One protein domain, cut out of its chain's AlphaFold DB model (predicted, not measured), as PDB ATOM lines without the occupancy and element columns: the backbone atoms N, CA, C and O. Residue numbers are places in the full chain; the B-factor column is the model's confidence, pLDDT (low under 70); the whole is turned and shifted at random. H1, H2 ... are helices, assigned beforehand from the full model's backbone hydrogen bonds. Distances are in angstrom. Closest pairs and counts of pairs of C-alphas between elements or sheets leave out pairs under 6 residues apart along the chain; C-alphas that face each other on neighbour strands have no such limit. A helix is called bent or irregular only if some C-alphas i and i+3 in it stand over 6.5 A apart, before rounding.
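AT A GLANCE: This is residues 16 to 78 of the 204 residues of an uncharacterized protein of Carex littledalei (UniProt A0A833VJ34). Three helices, H1, H2 and H3, are joined end to end as three sides of an open, flat frame, with H1, the longest, as one side, H2 linking the two long sides, and H3 as the other. H1 and H2 make one corner, H2 and H3 make the next, and the wide space between H1 and H3 is empty. The printed part has 63 residues with three named helices in the order H1, H2, H3 and no named strand, and its class is all helix. It is only just extended, close to loose, with a radius of gyration of the C-alphas of 16.4 A and spans of 45 by 39 by 9 A.

IN THESE COORDINATES: H1, residues 16 to 38, is 32.4 A long from first to last C-alpha; it begins at C-alpha 16 at (162.383, 145.015, 97.695) and ends at C-alpha 38 at (174.139, 115.930, 105.731). H2, residues 40 to 54, measures 20.3 A. H3, residues 57 to 77, measures 30.0 A and ends at C-alpha 77 at (165.875, 155.869, 117.326). No helix is bent or irregular.

HOW THE PARTS SIT: H1 and H2 are close but not clearly touching, with 1 pair of C-alphas within 8 A. Their closest C-alphas are those of Ala 36 and Phe 43, 5.5 A apart. Their lines stand at a steep tilt of 62 degrees, and they run opposite ways. H2 and H3 are also close but not clearly touching; their closest C-alphas, those of Leu 54 and Ile 60, are 7.0 A apart. Their lines are about perpendicular, at 75 degrees. H1 and H3 are apart, with no C-alpha of the one within 8 A of the other. Every O i to N i+4 pair is within hydrogen-bond range in H1 and H3, and 10 of 11 are in H2.

THE WHOLE: The two C-alphas farthest apart, those of Pro 41 and Arg 76, are 45.3 A from each other, while the first and last printed C-alphas, Ala 16 and Leu 78, are 23.4 A apart. Residues 16 to 31, which belong to H1, stand free, and so do residues 64 to 78, of which 64 to 77 belong to H3. The printed part has no cut. The links from H1 to H2, with 1 residue, and from H2 to H3, with 2 residues, are tight. The mean pLDDT of the printed part is 82.9, and residues 40 to 42 and 77 to 78 are under 70.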
ATOM      1  N   ALA A  16     161.943 146.263  98.318       70.25
ATOM      2  CA  ALA A  16     162.383 145.015  97.695       70.25
ATOM      3  C   ALA A  16     163.660 144.470  98.354       70.25
ATOM      4  O   ALA A  16     163.734 143.280  98.651       70.25
ATOM      5  N   PHE A  17     164.617 145.348  98.668       74.81
ATOM      6  CA  PHE A  17     165.860 144.976  99.343       74.81
ATOM      7  C   PHE A  17     165.600 144.399 100.740       74.81
ATOM      8  O   PHE A  17     166.142 143.355 101.086       74.81
ATOM      9  N   SER A  18     164.684 144.998 101.508       74.25
ATOM     10  CA  SER A  18     164.276 144.457 102.813       74.25
ATOM     11  C   SER A  18     163.686 143.041 102.714       74.25
ATOM     12  O   SER A  18     164.003 142.180 103.532       74.25
ATOM     13  N   ARG A  19     162.873 142.760 101.686       78.88
ATOM     14  CA  ARG A  19     162.316 141.414 101.448       78.88
ATOM     15  C   ARG A  19     163.387 140.415 101.013       78.88
ATOM     16  O   ARG A  19     163.358 139.276 101.463       78.88
ATOM     17  N   ALA A  20     164.338 140.843 100.184       82.44
ATOM     18  CA  ALA A  20     165.466 140.016  99.771       82.44
ATOM     19  C   ALA A  20     166.369 139.647 100.958       82.44
ATOM     20  O   ALA A  20     166.791 138.501 101.054       82.44
ATOM     21  N   LEU A  21     166.598 140.575 101.895       79.06
ATOM     22  CA  LEU A  21     167.339 140.295 103.129       79.06
ATOM     23  C   LEU A  21     166.621 139.267 104.009       79.06
ATOM     24  O   LEU A  21     167.258 138.332 104.483       79.06
ATOM     25  N   ARG A  22     165.295 139.381 104.160       83.88
ATOM     26  CA  ARG A  22     164.499 138.375 104.883       83.88
ATOM     27  C   ARG A  22     164.582 137.002 104.211       83.88
ATOM     28  O   ARG A  22     164.776 136.002 104.884       83.88
ATOM     29  N   LEU A  23     164.490 136.937 102.881       86.50
ATOM     30  CA  LEU A  23     164.639 135.678 102.136       86.50
ATOM     31  C   LEU A  23     166.054 135.097 102.234       86.50
ATOM     32  O   LEU A  23     166.205 133.880 102.311       86.50
ATOM     33  N   ALA A  24     167.080 135.949 102.248       88.88
ATOM     34  CA  ALA A  24     168.464 135.536 102.437       88.88
ATOM     35  C   ALA A  24     168.701 134.957 103.842       88.88
ATOM     36  O   ALA A  24     169.420 133.976 103.988       88.88
ATOM     37  N   GLU A  25     168.061 135.510 104.871       88.75
ATOM     38  CA  GLU A  25     168.099 134.952 106.226       88.75
ATOM     39  C   GLU A  25     167.511 133.534 106.261       88.75
ATOM     40  O   GLU A  25     168.165 132.599 106.729       88.75
ATOM     41  N   PHE A  26     166.323 133.344 105.677       87.31
ATOM     42  CA  PHE A  26     165.705 132.019 105.579       87.31
ATOM     43  C   PHE A  26     166.531 131.048 104.730       87.31
ATOM     44  O   PHE A  26     166.608 129.866 105.064       87.31
ATOM     45  N   SER A  27     167.173 131.518 103.657       81.94
ATOM     46  CA  SER A  27     168.002 130.661 102.807       81.94
ATOM     47  C   SER A  27     169.293 130.236 103.507       81.94
ATOM     48  O   SER A  27     169.671 129.070 103.413       81.94
ATOM     49  N   VAL A  28     169.928 131.126 104.273       90.94
ATOM     50  CA  VAL A  28     171.089 130.792 105.110       90.94
ATOM     51  C   VAL A  28     170.689 129.802 106.200       90.94
ATOM     52  O   VAL A  28     171.371 128.792 106.369       90.94
ATOM     53  N   ALA A  29     169.567 130.030 106.888       88.44
ATOM     54  CA  ALA A  29     169.051 129.097 107.888       88.44
ATOM     55  C   ALA A  29     168.772 127.715 107.273       88.44
ATOM     56  O   ALA A  29     169.200 126.698 107.817       88.44
ATOM     57  N   PHE A  30     168.135 127.673 106.101       87.19
ATOM     58  CA  PHE A  30     167.849 126.433 105.385       87.19
ATOM     59  C   PHE A  30     169.122 125.705 104.943       87.19
ATOM     60  O   PHE A  30     169.229 124.497 105.135       87.19
ATOM     61  N   LEU A  31     170.111 126.420 104.399       87.88
ATOM     62  CA  LEU A  31     171.408 125.844 104.036       87.88
ATOM     63  C   LEU A  31     172.140 125.290 105.258       87.88
ATOM     64  O   LEU A  31     172.752 124.229 105.166       87.88
ATOM     65  N   LEU A  32     172.050 125.970 106.401       83.25
ATOM     66  CA  LEU A  32     172.673 125.539 107.648       83.25
ATOM     67  C   LEU A  32     171.994 124.283 108.206       83.25
ATOM     68  O   LEU A  32     172.682 123.350 108.612       83.25
ATOM     69  N   VAL A  33     170.662 124.211 108.130       84.75
ATOM     70  CA  VAL A  33     169.883 123.008 108.463       84.75
ATOM     71  C   VAL A  33     170.201 121.862 107.504       84.75
ATOM     72  O   VAL A  33     170.447 120.749 107.962       84.75
ATOM     73  N   ALA A  34     170.250 122.117 106.194       82.69
ATOM     74  CA  ALA A  34     170.574 121.123 105.168       82.69
ATOM     75  C   ALA A  34     172.013 120.595 105.306       82.69
ATOM     76  O   ALA A  34     172.279 119.405 105.139       82.69
ATOM     77  N   TYR A  35     172.955 121.475 105.644       82.38
ATOM     78  CA  TYR A  35     174.336 121.118 105.946       82.38
ATOM     79  C   TYR A  35     174.423 120.276 107.223       82.38
ATOM     80  O   TYR A  35     175.055 119.221 107.227       82.38
ATOM     81  N   ALA A  36     173.721 120.693 108.280       78.62
ATOM     82  CA  ALA A  36     173.621 119.951 109.529       78.62
ATOM     83  C   ALA A  36     173.045 118.548 109.320       78.62
ATOM     84  O   ALA A  36     173.581 117.594 109.874       78.62
ATOM     85  N   THR A  37     172.013 118.411 108.475       76.44
ATOM     86  CA  THR A  37     171.389 117.114 108.156       76.44
ATOM     87  C   THR A  37     172.313 116.189 107.370       76.44
ATOM     88  O   THR A  37     172.304 114.981 107.586       76.44
ATOM     89  N   ARG A  38     173.155 116.730 106.485       79.31
ATOM     90  CA  ARG A  38     174.139 115.930 105.731       79.31
ATOM     91  C   ARG A  38     175.344 115.509 106.569       79.31
ATOM     92  O   ARG A  38     176.015 114.543 106.228       79.31
ATOM     93  N   HIS A  39     175.609 116.214 107.664       70.25
ATOM     94  CA  HIS A  39     176.797 116.018 108.490       70.25
ATOM     95  C   HIS A  39     176.467 115.712 109.956       70.25
ATOM     96  O   HIS A  39     177.276 116.036 110.819       70.25
ATOM     97  N   LEU A  40     175.323 115.075 110.252       64.69
ATOM     98  CA  LEU A  40     174.798 114.815 111.611       64.69
ATOM     99  C   LEU A  40     175.866 114.542 112.699       64.69
ATOM    100  O   LEU A  40     175.892 115.281 113.688       64.69
ATOM    101  N   PRO A  41     176.774 113.551 112.550       69.00
ATOM    102  CA  PRO A  41     177.771 113.253 113.586       69.00
ATOM    103  C   PRO A  41     178.850 114.348 113.727       69.00
ATOM    104  O   PRO A  41     179.318 114.661 114.828       69.00
ATOM    105  N   THR A  42     179.220 114.998 112.626       69.25
ATOM    106  CA  THR A  42     180.234 116.065 112.585       69.25
ATOM    107  C   THR A  42     179.666 117.423 113.013       69.25
ATOM    108  O   THR A  42     180.359 118.238 113.621       69.25
ATOM    109  N   PHE A  43     178.385 117.676 112.747       72.50
ATOM    110  CA  PHE A  43     177.700 118.911 113.111       72.50
ATOM    111  C   PHE A  43     177.432 118.984 114.614       72.50
ATOM    112  O   PHE A  43     177.667 120.023 115.220       72.50
ATOM    113  N   PHE A  44     177.025 117.880 115.248       73.62
ATOM    114  CA  PHE A  44     176.798 117.853 116.698       73.62
ATOM    115  C   PHE A  44     178.087 118.117 117.492       73.62
ATOM    116  O   PHE A  44     178.096 118.854 118.480       73.62
ATOM    117  N   SER A  45     179.208 117.563 117.025       76.62
ATOM    118  CA  SER A  45     180.526 117.804 117.617       76.62
ATOM    119  C   SER A  45     181.034 119.230 117.363       76.62
ATOM    120  O   SER A  45     181.641 119.828 118.257       76.62
ATOM    121  N   PHE A  46     180.731 119.816 116.201       77.69
ATOM    122  CA  PHE A  46     180.976 121.232 115.917       77.69
ATOM    123  C   PHE A  46     180.122 122.159 116.795       77.69
ATOM    124  O   PHE A  46     180.669 123.061 117.426       77.69
ATOM    125  N   LEU A  47     178.816 121.902 116.916       79.00
ATOM    126  CA  LEU A  47     177.910 122.650 117.788       79.00
ATOM    127  C   LEU A  47     178.347 122.587 119.244       79.00
ATOM    128  O   LEU A  47     178.315 123.604 119.922       79.00
ATOM    129  N   ARG A  48     178.806 121.428 119.727       80.44
ATOM    130  CA  ARG A  48     179.338 121.305 121.089       80.44
ATOM    131  C   ARG A  48     180.563 122.199 121.295       80.44
ATOM    132  O   ARG A  48     180.654 122.877 122.313       80.44
ATOM    133  N   ARG A  49     181.491 122.235 120.333       81.50
ATOM    134  CA  ARG A  49     182.670 123.122 120.386       81.50
ATOM    135  C   ARG A  49     182.277 124.596 120.315       81.50
ATOM    136  O   ARG A  49     182.820 125.403 121.063       81.50
ATOM    137  N   LEU A  50     181.315 124.927 119.459       81.81
ATOM    138  CA  LEU A  50     180.778 126.275 119.335       81.81
ATOM    139  C   LEU A  50     180.065 126.706 120.622       81.81
ATOM    140  O   LEU A  50     180.328 127.790 121.120       81.81
ATOM    141  N   ALA A  51     179.238 125.841 121.207       81.19
ATOM    142  CA  ALA A  51     178.524 126.081 122.456       81.19
ATOM    143  C   ALA A  51     179.481 126.317 123.629       81.19
ATOM    144  O   ALA A  51     179.251 127.228 124.413       81.19
ATOM    145  N   ILE A  52     180.587 125.569 123.718       85.81
ATOM    146  CA  ILE A  52     181.640 125.822 124.718       85.81
ATOM    147  C   ILE A  52     182.252 127.221 124.527       85.81
ATOM    148  O   ILE A  52     182.496 127.922 125.506       85.81
ATOM    149  N   GLY A  53     182.455 127.654 123.279       81.81
ATOM    150  CA  GLY A  53     182.910 129.013 122.967       81.81
ATOM    151  C   GLY A  53     181.871 130.097 123.284       81.81
ATOM    152  O   GLY A  53     182.227 131.147 123.809       81.81
ATOM    153  N   LEU A  54     180.588 129.836 123.022       81.31
ATOM    154  CA  LEU A  54     179.473 130.741 123.330       81.31
ATOM    155  C   LEU A  54     179.198 130.827 124.843       81.31
ATOM    156  O   LEU A  54     178.760 131.862 125.330       81.31
ATOM    157  N   LEU A  55     179.496 129.777 125.611       83.31
ATOM    158  CA  LEU A  55     179.433 129.800 127.079       83.31
ATOM    159  C   LEU A  55     180.671 130.438 127.723       83.31
ATOM    160  O   LEU A  55     180.756 130.526 128.949       83.31
ATOM    161  N   HIS A  56     181.637 130.897 126.926       90.25
ATOM    162  CA  HIS A  56     182.806 131.573 127.457       90.25
ATOM    163  C   HIS A  56     182.391 132.895 128.138       90.25
ATOM    164  O   HIS A  56     181.680 133.694 127.520       90.25
ATOM    165  N   PRO A  57     182.875 133.201 129.359       89.75
ATOM    166  CA  PRO A  57     182.463 134.392 130.110       89.75
ATOM    167  C   PRO A  57     182.577 135.705 129.323       89.75
ATOM    168  O   PRO A  57     181.695 136.558 129.387       89.75
ATOM    169  N   HIS A  58     183.631 135.851 128.513       87.62
ATOM    170  CA  HIS A  58     183.809 137.027 127.652       87.62
ATOM    171  C   HIS A  58     182.772 137.133 126.525       87.62
ATOM    172  O   HIS A  58     182.380 138.244 126.183       87.62
ATOM    173  N   PHE A  59     182.321 136.010 125.950       89.56
ATOM    174  CA  PHE A  59     181.302 136.039 124.900       89.56
ATOM    175  C   PHE A  59     179.970 136.522 125.468       89.56
ATOM    176  O   PHE A  59     179.360 137.426 124.906       89.56
ATOM    177  N   ILE A  60     179.562 135.979 126.617       92.19
ATOM    178  CA  ILE A  60     178.326 136.378 127.298       92.19
ATOM    179  C   ILE A  60     178.381 137.866 127.678       92.19
ATOM    180  O   ILE A  60     177.409 138.588 127.466       92.19
ATOM    181  N   PHE A  61     179.527 138.347 128.171       92.69
ATOM    182  CA  PHE A  61     179.733 139.764 128.484       92.69
ATOM    183  C   PHE A  61     179.594 140.662 127.246       92.69
ATOM    184  O   PHE A  61     178.861 141.650 127.274       92.69
ATOM    185  N   LEU A  62     180.255 140.308 126.139       92.88
ATOM    186  CA  LEU A  62     180.145 141.047 124.880       92.88
ATOM    187  C   LEU A  62     178.720 141.011 124.325       92.88
ATOM    188  O   LEU A  62     178.213 142.052 123.912       92.88
ATOM    189  N   LEU A  63     178.060 139.851 124.342       92.31
ATOM    190  CA  LEU A  63     176.685 139.687 123.874       92.31
ATOM    191  C   LEU A  63     175.718 140.542 124.698       92.31
ATOM    192  O   LEU A  63     174.936 141.293 124.123       92.31
ATOM    193  N   GLY A  64     175.817 140.489 126.028       92.25
ATOM    194  CA  GLY A  64     175.006 141.315 126.924       92.25
ATOM    195  C   GLY A  64     175.198 142.807 126.651       92.25
ATOM    196  O   GLY A  64     174.224 143.533 126.461       92.25
ATOM    197  N   ASN A  65     176.449 143.255 126.520       88.75
ATOM    198  CA  ASN A  65     176.750 144.650 126.193       88.75
ATOM    199  C   ASN A  65     176.253 145.048 124.800       88.75
ATOM    200  O   ASN A  65     175.768 146.162 124.616       88.75
ATOM    201  N   THR A  66     176.333 144.140 123.827       94.38
ATOM    202  CA  THR A  66     175.810 144.364 122.473       94.38
ATOM    203  C   THR A  66     174.296 144.535 122.502       94.38
ATOM    204  O   THR A  66     173.779 145.452 121.869       94.38
ATOM    205  N   ILE A  67     173.585 143.714 123.281       94.38
ATOM    206  CA  ILE A  67     172.134 143.832 123.472       94.38
ATOM    207  C   ILE A  67     171.793 145.175 124.122       94.38
ATOM    208  O   ILE A  67     170.937 145.889 123.610       94.38
ATOM    209  N   VAL A  68     172.484 145.568 125.197       94.31
ATOM    210  CA  VAL A  68     172.259 146.867 125.857       94.31
ATOM    211  C   VAL A  68     172.524 148.033 124.901       94.31
ATOM    212  O   VAL A  68     171.713 148.953 124.822       94.31
ATOM    213  N   ALA A  69     173.616 147.994 124.134       93.81
ATOM    214  CA  ALA A  69     173.933 149.022 123.145       93.81
ATOM    215  C   ALA A  69     172.892 149.082 122.017       93.81
ATOM    216  O   ALA A  69     172.520 150.176 121.590       93.81
ATOM    217  N   LEU A  70     172.387 147.932 121.563       91.19
ATOM    218  CA  LEU A  70     171.333 147.848 120.555       91.19
ATOM    219  C   LEU A  70     170.008 148.400 121.089       91.19
ATOM    220  O   LEU A  70     169.362 149.183 120.400       91.19
ATOM    221  N   LEU A  71     169.633 148.053 122.322       90.69
ATOM    222  CA  LEU A  71     168.458 148.604 122.996       90.69
ATOM    223  C   LEU A  71     168.589 150.112 123.199       90.69
ATOM    224  O   LEU A  71     167.631 150.840 122.965       90.69
ATOM    225  N   LEU A  72     169.773 150.599 123.571       92.19
ATOM    226  CA  LEU A  72     170.042 152.028 123.712       92.19
ATOM    227  C   LEU A  72     169.957 152.742 122.361       92.19
ATOM    228  O   LEU A  72     169.370 153.817 122.262       92.19
ATOM    229  N   HIS A  73     170.519 152.151 121.309       88.81
ATOM    230  CA  HIS A  73     170.421 152.690 119.960       88.81
ATOM    231  C   HIS A  73     168.965 152.733 119.490       88.81
ATOM    232  O   HIS A  73     168.509 153.763 119.003       88.81
ATOM    233  N   LEU A  74     168.213 151.652 119.709       82.75
ATOM    234  CA  LEU A  74     166.806 151.545 119.340       82.75
ATOM    235  C   LEU A  74     165.922 152.493 120.161       82.75
ATOM    236  O   LEU A  74     165.029 153.118 119.604       82.75
ATOM    237  N   SER A  75     166.212 152.673 121.450       82.38
ATOM    238  CA  SER A  75     165.552 153.652 122.322       82.38
ATOM    239  C   SER A  75     165.786 155.086 121.848       82.38
ATOM    240  O   SER A  75     164.865 155.895 121.877       82.38
ATOM    241  N   ARG A  76     166.991 155.394 121.354       76.56
ATOM    242  CA  ARG A  76     167.319 156.707 120.774       76.56
ATOM    243  C   ARG A  76     166.697 156.920 119.397       76.56
ATOM    244  O   ARG A  76     166.507 158.062 118.993       76.56
ATOM    245  N   HIS A  77     166.429 155.836 118.674       68.00
ATOM    246  CA  HIS A  77     165.875 155.869 117.326       68.00
ATOM    247  C   HIS A  77     164.350 155.673 117.293       68.00
ATOM    248  O   HIS A  77     163.751 155.824 116.228       68.00
ATOM    249  N   LEU A  78     163.719 155.368 118.436       58.03
ATOM    250  CA  LEU A  78     162.273 155.453 118.615       58.03
ATOM    251  C   LEU A  78     161.910 156.942 118.728       58.03
ATOM    252  O   LEU A  78     162.226 157.562 119.746       58.03
TER     253      LEU A  78